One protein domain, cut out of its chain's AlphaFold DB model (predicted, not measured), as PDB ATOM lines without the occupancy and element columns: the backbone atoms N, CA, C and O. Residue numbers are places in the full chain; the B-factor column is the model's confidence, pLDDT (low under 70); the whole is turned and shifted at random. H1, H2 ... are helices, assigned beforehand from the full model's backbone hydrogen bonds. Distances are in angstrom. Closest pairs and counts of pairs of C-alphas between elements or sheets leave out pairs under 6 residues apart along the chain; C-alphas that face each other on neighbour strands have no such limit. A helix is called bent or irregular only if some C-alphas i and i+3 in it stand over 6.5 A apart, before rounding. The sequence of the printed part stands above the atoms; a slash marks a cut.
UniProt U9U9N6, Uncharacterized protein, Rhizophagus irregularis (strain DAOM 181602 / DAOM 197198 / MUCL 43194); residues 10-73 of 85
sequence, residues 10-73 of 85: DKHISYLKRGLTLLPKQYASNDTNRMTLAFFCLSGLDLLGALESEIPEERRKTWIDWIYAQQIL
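What this domain is: This is residues 10 to 73 of the 85 residues of an uncharacterized protein of Rhizophagus irregularis (strain DAOM 181602 / DAOM 197198 / MUCL 43194) (UniProt U9U9N6). A long, kinked helix, H2, stands at the corner of a triangle of helices: H1 packs on its later part, residues 37 to 45, as a helical hairpin, and H4, which comes after the short helix H3 at the turn, folds back past H2, near it but not clearly touching, while H1 and H4 stay apart. Residues 24 to 30, of which 25 to 30 belong to H2, stick out before the kink. The printed part has 64 residues, with four named helices in the order H1, H2, H3, H4 and no named strand: all helix. It is compact, with a radius of gyration of the C-alphas of 12.0 A and spans of 31 by 29 by 17 A.

How they stand to each other: H1, residues 10 to 19, touches residues 37 to 45 of H2, residues 25 to 47, in a hairpin; the closest C-alphas, of Leu 16 and Cys 41, are 5.0 A apart. They run opposite ways at a steep tilt of 42 degrees. H2 is irregular, with C-alphas 29 and 32 8.1 A apart, and has a kink of 114 degrees near residue 32. H3, residues 51 to 54, and H2 only just touch, only at the corner, with 3 pairs of C-alphas within 8 A; the closest are those of Leu 45 and Leu 51, 4.8 A apart. H4, residues 57 to 69, is close to H2 but not clearly touching, with closest C-alphas, of Met 35 and Ile 67, 7.5 A apart. H1 and H4 are apart. Every O i to N i+4 pair is within hydrogen-bond range in H1 and H4, against 11 of 19 in H2; H3 is too short for one.

Where its parts are: H1 begins at C-alpha 10 (139.694, 213.048, 250.978). H2 is 26.9 A long and H4 18.4 A, ending at C-alpha 69 (109.318, 215.393, 252.314).

The domain as a whole: The farthest C-alphas, of Asp 10 and Leu 73, are 38.0 A apart. The printed part has no cut, and its three links are tight. Residues 22 to 31 have pLDDT under 70.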
ATOM      1  N   ASP A  10     140.217 211.756 250.505       95.25
ATOM      2  CA  ASP A  10     139.694 213.048 250.978       95.25
ATOM      3  C   ASP A  10     139.139 213.924 249.845       95.25
ATOM      4  O   ASP A  10     138.204 214.711 250.042       95.25
ATOM      5  N   LYS A  11     139.646 213.742 248.616       94.62
ATOM      6  CA  LYS A  11     139.076 214.389 247.424       94.62
ATOM      7  C   LYS A  11     137.692 213.829 247.113       94.62
ATOM      8  O   LYS A  11     136.798 214.601 246.763       94.62
ATOM      9  N   HIS A  12     137.495 212.522 247.279       94.56
ATOM     10  CA  HIS A  12     136.184 211.897 247.105       94.56
ATOM     11  C   HIS A  12     135.190 212.391 248.159       94.56
ATOM     12  O   HIS A  12     134.095 212.813 247.795       94.56
ATOM     13  N   ILE A  13     135.584 212.455 249.434       95.75
ATOM     14  CA  ILE A  13     134.737 213.000 250.511       95.75
ATOM     15  C   ILE A  13     134.327 214.443 250.205       95.75
ATOM     16  O   ILE A  13     133.144 214.785 250.263       95.75
ATOM     17  N   SER A  14     135.288 215.285 249.816       93.81
ATOM     18  CA  SER A  14     135.036 216.688 249.469       93.81
ATOM     19  C   SER A  14     134.062 216.830 248.297       93.81
ATOM     20  O   SER A  14     133.149 217.659 248.337       93.81
ATOM     21  N   TYR A  15     134.220 215.996 247.266       92.94
ATOM     22  CA  TYR A  15     133.329 215.958 246.110       92.94
ATOM     23  C   TYR A  15     131.899 215.549 246.498       92.94
ATOM     24  O   TYR A  15     130.944 216.239 246.137       92.94
ATOM     25  N   LEU A  16     131.740 214.483 247.289       93.88
ATOM     26  CA  LEU A  16     130.431 213.983 247.723       93.88
ATOM     27  C   LEU A  16     129.717 214.989 248.644       93.88
ATOM     28  O   LEU A  16     128.534 215.268 248.445       93.88
ATOM     29  N   LYS A  17     130.441 215.626 249.580       92.25
ATOM     30  CA  LYS A  17     129.919 216.729 250.419       92.25
ATOM     31  C   LYS A  17     129.414 217.892 249.565       92.25
ATOM     32  O   LYS A  17     128.385 218.499 249.875       92.25
ATOM     33  N   ARG A  18     130.113 218.207 248.472       89.38
ATOM     34  CA  ARG A  18     129.683 219.253 247.538       89.38
ATOM     35  C   ARG A  18     128.415 218.854 246.782       89.38
ATOM     36  O   ARG A  18     127.508 219.677 246.687       89.38
ATOM     37  N   GLY A  19     128.307 217.598 246.352       87.50
ATOM     38  CA  GLY A  19     127.104 217.052 245.712       87.50
ATOM     39  C   GLY A  19     125.831 217.172 246.562       87.50
ATOM     40  O   GLY A  19     124.755 217.384 246.012       87.50
ATOM     41  N   LEU A  20     125.958 217.135 247.894       86.12
ATOM     42  CA  LEU A  20     124.841 217.292 248.840       86.12
ATOM     43  C   LEU A  20     124.453 218.746 249.151       86.12
ATOM     44  O   LEU A  20     123.467 218.982 249.844       86.12
ATOM     45  N   THR A  21     125.233 219.733 248.704       78.19
ATOM     46  CA  THR A  21     125.033 221.149 249.075       78.19
ATOM     47  C   THR A  21     124.781 222.048 247.882       78.19
ATOM     48  O   THR A  21     123.981 222.975 247.972       78.19
ATOM     49  N   LEU A  22     125.451 221.786 246.763       69.25
ATOM     50  CA  LEU A  22     125.291 222.560 245.551       69.25
ATOM     51  C   LEU A  22     125.453 221.641 244.345       69.25
ATOM     52  O   LEU A  22     126.554 221.196 244.017       69.25
ATOM     53  N   LEU A  23     124.348 221.405 243.650       62.22
ATOM     54  CA  LEU A  23     124.387 220.809 242.328       62.22
ATOM     55  C   LEU A  23     124.908 221.853 241.328       62.22
ATOM     56  O   LEU A  23     124.378 222.969 241.290       62.22
ATOM     57  N   PRO A  24     125.936 221.547 240.513       60.75
ATOM     58  CA  PRO A  24     126.333 222.425 239.420       60.75
ATOM     59  C   PRO A  24     125.118 222.743 238.544       60.75
ATOM     60  O   PRO A  24     124.334 221.848 238.238       60.75
ATOM     61  N   LYS A  25     124.979 223.999 238.102       57.09
ATOM     62  CA  LYS A  25     123.829 224.512 237.322       57.09
ATOM     63  C   LYS A  25     123.440 223.638 236.114       57.09
ATOM     64  O   LYS A  25     122.291 223.641 235.695       57.09
ATOM     65  N   GLN A  26     124.385 222.864 235.586       58.56
ATOM     66  CA  GLN A  26     124.203 221.910 234.487       58.56
ATOM     67  C   GLN A  26     123.279 220.727 234.841       58.56
ATOM     68  O   GLN A  26     122.709 220.114 233.949       58.56
ATOM     69  N   TYR A  27     123.095 220.438 236.133       53.47
ATOM     70  CA  TYR A  27     122.179 219.419 236.652       53.47
ATOM     71  C   TYR A  27     120.834 219.996 237.115       53.47
ATOM     72  O   TYR A  27     120.015 219.260 237.654       53.47
ATOM     73  N   ALA A  28     120.576 221.293 236.908       55.28
ATOM     74  CA  ALA A  28     119.299 221.913 237.276       55.28
ATOM     75  C   ALA A  28     118.115 221.363 236.454       55.28
ATOM     76  O   ALA A  28     116.994 221.333 236.943       55.28
ATOM     77  N   SER A  29     118.363 220.867 235.236       60.12
ATOM     78  CA  SER A  29     117.378 220.113 234.443       60.12
ATOM     79  C   SER A  29     117.109 218.702 234.982       60.12
ATOM     80  O   SER A  29     116.181 218.040 234.531       60.12
ATOM     81  N   ASN A  30     117.913 218.241 235.944       56.62
ATOM     82  CA  ASN A  30     117.886 216.902 236.517       56.62
ATOM     83  C   ASN A  30     117.188 216.877 237.890       56.62
ATOM     84  O   ASN A  30     117.518 216.044 238.734       56.62
ATOM     85  N   ASP A  31     116.230 217.781 238.122       63.47
ATOM     86  CA  ASP A  31     115.487 217.890 239.386       63.47
ATOM     87  C   ASP A  31     114.833 216.546 239.777       63.47
ATOM     88  O   ASP A  31     114.926 216.112 240.924       63.47
ATOM     89  N   THR A  32     114.345 215.794 238.781       70.06
ATOM     90  CA  THR A  32     113.794 214.432 238.927       70.06
ATOM     91  C   THR A  32     114.803 213.406 239.462       70.06
ATOM     92  O   THR A  32     114.419 212.417 240.076       70.06
ATOM     93  N   ASN A  33     116.106 213.632 239.266       80.00
ATOM     94  CA  ASN A  33     117.180 212.723 239.679       80.00
ATOM     95  C   ASN A  33     117.848 213.137 241.004       80.00
ATOM     96  O   ASN A  33     118.842 212.526 241.409       80.00
ATOM     97  N   ARG A  34     117.322 214.155 241.702       81.94
ATOM     98  CA  ARG A  34     117.894 214.654 242.968       81.94
ATOM     99  C   ARG A  34     117.950 213.590 244.056       81.94
ATOM    100  O   ARG A  34     118.956 213.511 244.757       81.94
ATOM    101  N   MET A  35     116.924 212.743 244.150       87.50
ATOM    102  CA  MET A  35     116.897 211.615 245.088       87.50
ATOM    103  C   MET A  35     117.998 210.593 244.790       87.50
ATOM    104  O   MET A  35     118.727 210.188 245.693       87.50
ATOM    105  N   THR A  36     118.183 210.238 243.518       89.56
ATOM    106  CA  THR A  36     119.234 209.312 243.076       89.56
ATOM    107  C   THR A  36     120.632 209.851 243.374       89.56
ATOM    108  O   THR A  36     121.497 209.123 243.858       89.56
ATOM    109  N   LEU A  37     120.868 211.142 243.124       88.62
ATOM    110  CA  LEU A  37     122.151 211.762 243.439       88.62
ATOM    111  C   LEU A  37     122.410 211.784 244.950       88.62
ATOM    112  O   LEU A  37     123.503 211.420 245.380       88.62
ATOM    113  N   ALA A  38     121.415 212.194 245.743       90.44
ATOM    114  CA  ALA A  38     121.526 212.207 247.196       90.44
ATOM    115  C   ALA A  38     121.864 210.809 247.730       90.44
ATOM    116  O   ALA A  38     122.787 210.677 248.531       90.44
ATOM    117  N   PHE A  39     121.201 209.769 247.210       92.75
ATOM    118  CA  PHE A  39     121.499 208.376 247.536       92.75
ATOM    119  C   PHE A  39     122.971 208.025 247.282       92.75
ATOM    120  O   PHE A  39     123.645 207.540 248.192       92.75
ATOM    121  N   PHE A  40     123.505 208.310 246.090       94.12
ATOM    122  CA  PHE A  40     124.904 208.001 245.779       94.12
ATOM    123  C   PHE A  40     125.900 208.807 246.614       94.12
ATOM    124  O   PHE A  40     126.919 208.263 247.042       94.12
ATOM    125  N   CYS A  41     125.623 210.085 246.878       94.44
ATOM    126  CA  CYS A  41     126.497 210.907 247.708       94.44
ATOM    127  C   CYS A  41     126.536 210.429 249.163       94.44
ATOM    128  O   CYS A  41     127.624 210.301 249.723       94.44
ATOM    129  N   LEU A  42     125.376 210.135 249.760       95.31
ATOM    130  CA  LEU A  42     125.279 209.631 251.132       95.31
ATOM    131  C   LEU A  42     125.927 208.251 251.263       95.31
ATOM    132  O   LEU A  42     126.772 208.062 252.133       95.31
ATOM    133  N   SER A  43     125.615 207.333 250.345       96.56
ATOM    134  CA  SER A  43     126.188 205.979 250.338       96.56
ATOM    135  C   SER A  43     127.704 206.009 250.138       96.56
ATOM    136  O   SER A  43     128.435 205.270 250.786       96.56
ATOM    137  N   GLY A  44     128.207 206.897 249.276       96.44
ATOM    138  CA  GLY A  44     129.644 207.086 249.092       96.44
ATOM    139  C   GLY A  44     130.340 207.610 250.351       96.44
ATOM    140  O   GLY A  44     131.436 207.164 250.671       96.44
ATOM    141  N   LEU A  45     129.720 208.540 251.084       96.75
ATOM    142  CA  LEU A  45     130.272 209.032 252.352       96.75
ATOM    143  C   LEU A  45     130.260 207.952 253.434       96.75
ATOM    144  O   LEU A  45     131.212 207.875 254.209       96.75
ATOM    145  N   ASP A  46     129.217 207.127 253.471       96.62
ATOM    146  CA  ASP A  46     129.098 206.009 254.405       96.62
ATOM    147  C   ASP A  46     130.168 204.938 254.139       96.62
ATOM    148  O   ASP A  46     130.940 204.597 255.032       96.62
ATOM    149  N   LEU A  47     130.339 204.532 252.874       97.31
ATOM    150  CA  LEU A  47     131.393 203.597 252.454       97.31
ATOM    151  C   LEU A  47     132.807 204.089 252.785       97.31
ATOM    152  O   LEU A  47     133.705 203.285 253.029       97.31
ATOM    153  N   LEU A  48     133.024 205.406 252.792       97.00
ATOM    154  CA  LEU A  48     134.309 205.998 253.163       97.00
ATOM    155  C   LEU A  48     134.457 206.204 254.677       97.00
ATOM    156  O   LEU A  48     135.508 206.685 255.100       97.00
ATOM    157  N   GLY A  49     133.451 205.876 255.492       96.50
ATOM    158  CA  GLY A  49     133.440 206.119 256.939       96.50
ATOM    159  C   GLY A  49     133.415 207.607 257.302       96.50
ATOM    160  O   GLY A  49     133.869 207.997 258.377       96.50
ATOM    161  N   ALA A  50     132.955 208.452 256.379       96.69
ATOM    162  CA  ALA A  50     132.945 209.907 256.493       96.69
ATOM    163  C   ALA A  50     131.565 210.463 256.869       96.69
ATOM    164  O   ALA A  50     131.466 211.593 257.334       96.69
ATOM    165  N   LEU A  51     130.482 209.705 256.672       95.06
ATOM    166  CA  LEU A  51     129.132 210.221 256.902       95.06
ATOM    167  C   LEU A  51     128.911 210.637 258.363       95.06
ATOM    168  O   LEU A  51     128.481 211.757 258.629       95.06
ATOM    169  N   GLU A  52     129.256 209.763 259.305       94.88
ATOM    170  CA  GLU A  52     129.078 210.035 260.733       94.88
ATOM    171  C   GLU A  52     130.213 210.879 261.332       94.88
ATOM    172  O   GLU A  52     129.974 211.705 262.210       94.88
ATOM    173  N   SER A  53     131.439 210.708 260.828       95.50
ATOM    174  CA  SER A  53     132.646 211.342 261.375       95.50
ATOM    175  C   SER A  53     132.865 212.785 260.908       95.50
ATOM    176  O   SER A  53     133.443 213.582 261.642       95.50
ATOM    177  N   GLU A  54     132.411 213.145 259.704       94.19
ATOM    178  CA  GLU A  54     132.712 214.440 259.071       94.19
ATOM    179  C   GLU A  54     131.498 215.352 258.879       94.19
ATOM    180  O   GLU A  54     131.646 216.499 258.430       94.19
ATOM    181  N   ILE A  55     130.293 214.843 259.138       93.56
ATOM    182  CA  ILE A  55     129.047 215.586 258.971       93.56
ATOM    183  C   ILE A  55     128.384 215.742 260.339       93.56
ATOM    184  O   ILE A  55     128.138 214.736 260.988       93.56
ATOM    185  N   PRO A  56     128.041 216.965 260.774       94.62
ATOM    186  CA  PRO A  56     127.288 217.162 262.007       94.62
ATOM    187  C   PRO A  56     125.902 216.513 261.944       94.62
ATOM    188  O   PRO A  56     125.238 216.561 260.904       94.62
ATOM    189  N   GLU A  57     125.436 215.995 263.078       94.88
ATOM    190  CA  GLU A  57     124.121 215.358 263.214       94.88
ATOM    191  C   GLU A  57     122.974 216.246 262.709       94.88
ATOM    192  O   GLU A  57     122.155 215.798 261.909       94.88
ATOM    193  N   GLU A  58     122.977 217.535 263.061       93.75
ATOM    194  CA  GLU A  58     121.971 218.514 262.615       93.75
ATOM    195  C   GLU A  58     121.837 218.589 261.087       93.75
ATOM    196  O   GLU A  58     120.746 218.725 260.521       93.75
ATOM    197  N   ARG A  59     122.964 218.453 260.379       90.81
ATOM    198  CA  ARG A  59     122.961 218.464 258.916       90.81
ATOM    199  C   ARG A  59     122.379 217.172 258.357       90.81
ATOM    200  O   ARG A  59     121.619 217.229 257.393       90.81
ATOM    201  N   ARG A  60     122.702 216.029 258.966       93.06
ATOM    202  CA  ARG A  60     122.118 214.736 258.583       93.06
ATOM    203  C   ARG A  60     120.609 214.731 258.807       93.06
ATOM    204  O   ARG A  60     119.880 214.304 257.919       93.06
ATOM    205  N   LYS A  61     120.137 215.301 259.918       94.06
ATOM    206  CA  LYS A  61     118.706 215.472 260.205       94.06
ATOM    207  C   LYS A  61     117.993 216.285 259.125       94.06
ATOM    208  O   LYS A  61     116.975 215.848 258.607       94.06
ATOM    209  N   THR A  62     118.592 217.393 258.691       90.81
ATOM    210  CA  THR A  62     118.047 218.202 257.586       90.81
ATOM    211  C   THR A  62     117.891 217.386 256.292       90.81
ATOM    212  O   THR A  62     116.916 217.554 255.561       90.81
ATOM    213  N   TRP A  63     118.837 216.491 255.986       91.06
ATOM    214  CA  TRP A  63     118.735 215.609 254.817       91.06
ATOM    215  C   TRP A  63     117.657 214.539 254.978       91.06
ATOM    216  O   TRP A  63     116.944 214.267 254.016       91.06
ATOM    217  N   ILE A  64     117.519 213.967 256.175       92.88
ATOM    218  CA  ILE A  64     116.454 213.018 256.512       92.88
ATOM    219  C   ILE A  64     115.081 213.669 256.295       92.88
ATOM    220  O   ILE A  64     114.256 213.125 255.563       92.88
ATOM    221  N   ASP A  65     114.870 214.863 256.852       91.38
ATOM    222  CA  ASP A  65     113.617 215.611 256.710       91.38
ATOM    223  C   ASP A  65     113.314 215.923 255.237       91.38
ATOM    224  O   ASP A  65     112.191 215.735 254.768       91.38
ATOM    225  N   TRP A  66     114.331 216.340 254.473       88.94
ATOM    226  CA  TRP A  66     114.180 216.589 253.041       88.94
ATOM    227  C   TRP A  66     113.789 215.323 252.265       88.94
ATOM    228  O   TRP A  66     112.890 215.397 251.427       88.94
ATOM    229  N   ILE A  67     114.418 214.175 252.552       90.31
ATOM    230  CA  ILE A  67     114.110 212.879 251.922       90.31
ATOM    231  C   ILE A  67     112.662 212.478 252.206       90.31
ATOM    232  O   ILE A  67     111.933 212.134 251.274       90.31
ATOM    233  N   TYR A  68     112.227 212.553 253.467       90.12
ATOM    234  CA  TYR A  68     110.852 212.218 253.836       90.12
ATOM    235  C   TYR A  68     109.834 213.162 253.192       90.12
ATOM    236  O   TYR A  68     108.779 212.709 252.757       90.12
ATOM    237  N   ALA A  69     110.171 214.443 253.025       88.25
ATOM    238  CA  ALA A  69     109.318 215.393 252.314       88.25
ATOM    239  C   ALA A  69     109.130 215.069 250.817       88.25
ATOM    240  O   ALA A  69     108.215 215.609 250.200       88.25
ATOM    241  N   GLN A  70     109.967 214.210 250.217       86.75
ATOM    242  CA  GLN A  70     109.796 213.778 248.822       86.75
ATOM    243  C   GLN A  70     108.845 212.576 248.676       86.75
ATOM    244  O   GLN A  70     108.537 212.176 247.553       86.75
ATOM    245  N   GLN A  71     108.404 211.963 249.779       87.75
ATOM    246  CA  GLN A  71     107.521 210.800 249.735       87.75
ATOM    247  C   GLN A  71     106.064 211.215 249.510       87.75
ATOM    248  O   GLN A  71     105.547 212.123 250.156       87.75
ATOM    249  N   ILE A  72     105.379 210.496 248.620       84.25
ATOM    250  CA  ILE A  72     103.924 210.589 248.488       84.25
ATOM    251  C   ILE A  72     103.317 209.679 249.553       84.25
ATOM    252  O   ILE A  72     103.507 208.463 249.516       84.25
ATOM    253  N   LEU A  73     102.604 210.276 250.505       81.12
ATOM    254  CA  LEU A  73     101.888 209.529 251.534       81.12
ATOM    255  C   LEU A  73     100.563 208.980 250.980       81.12
ATOM    256  O   LEU A  73      99.982 209.586 250.077       81.12
TER     257      LEU A  73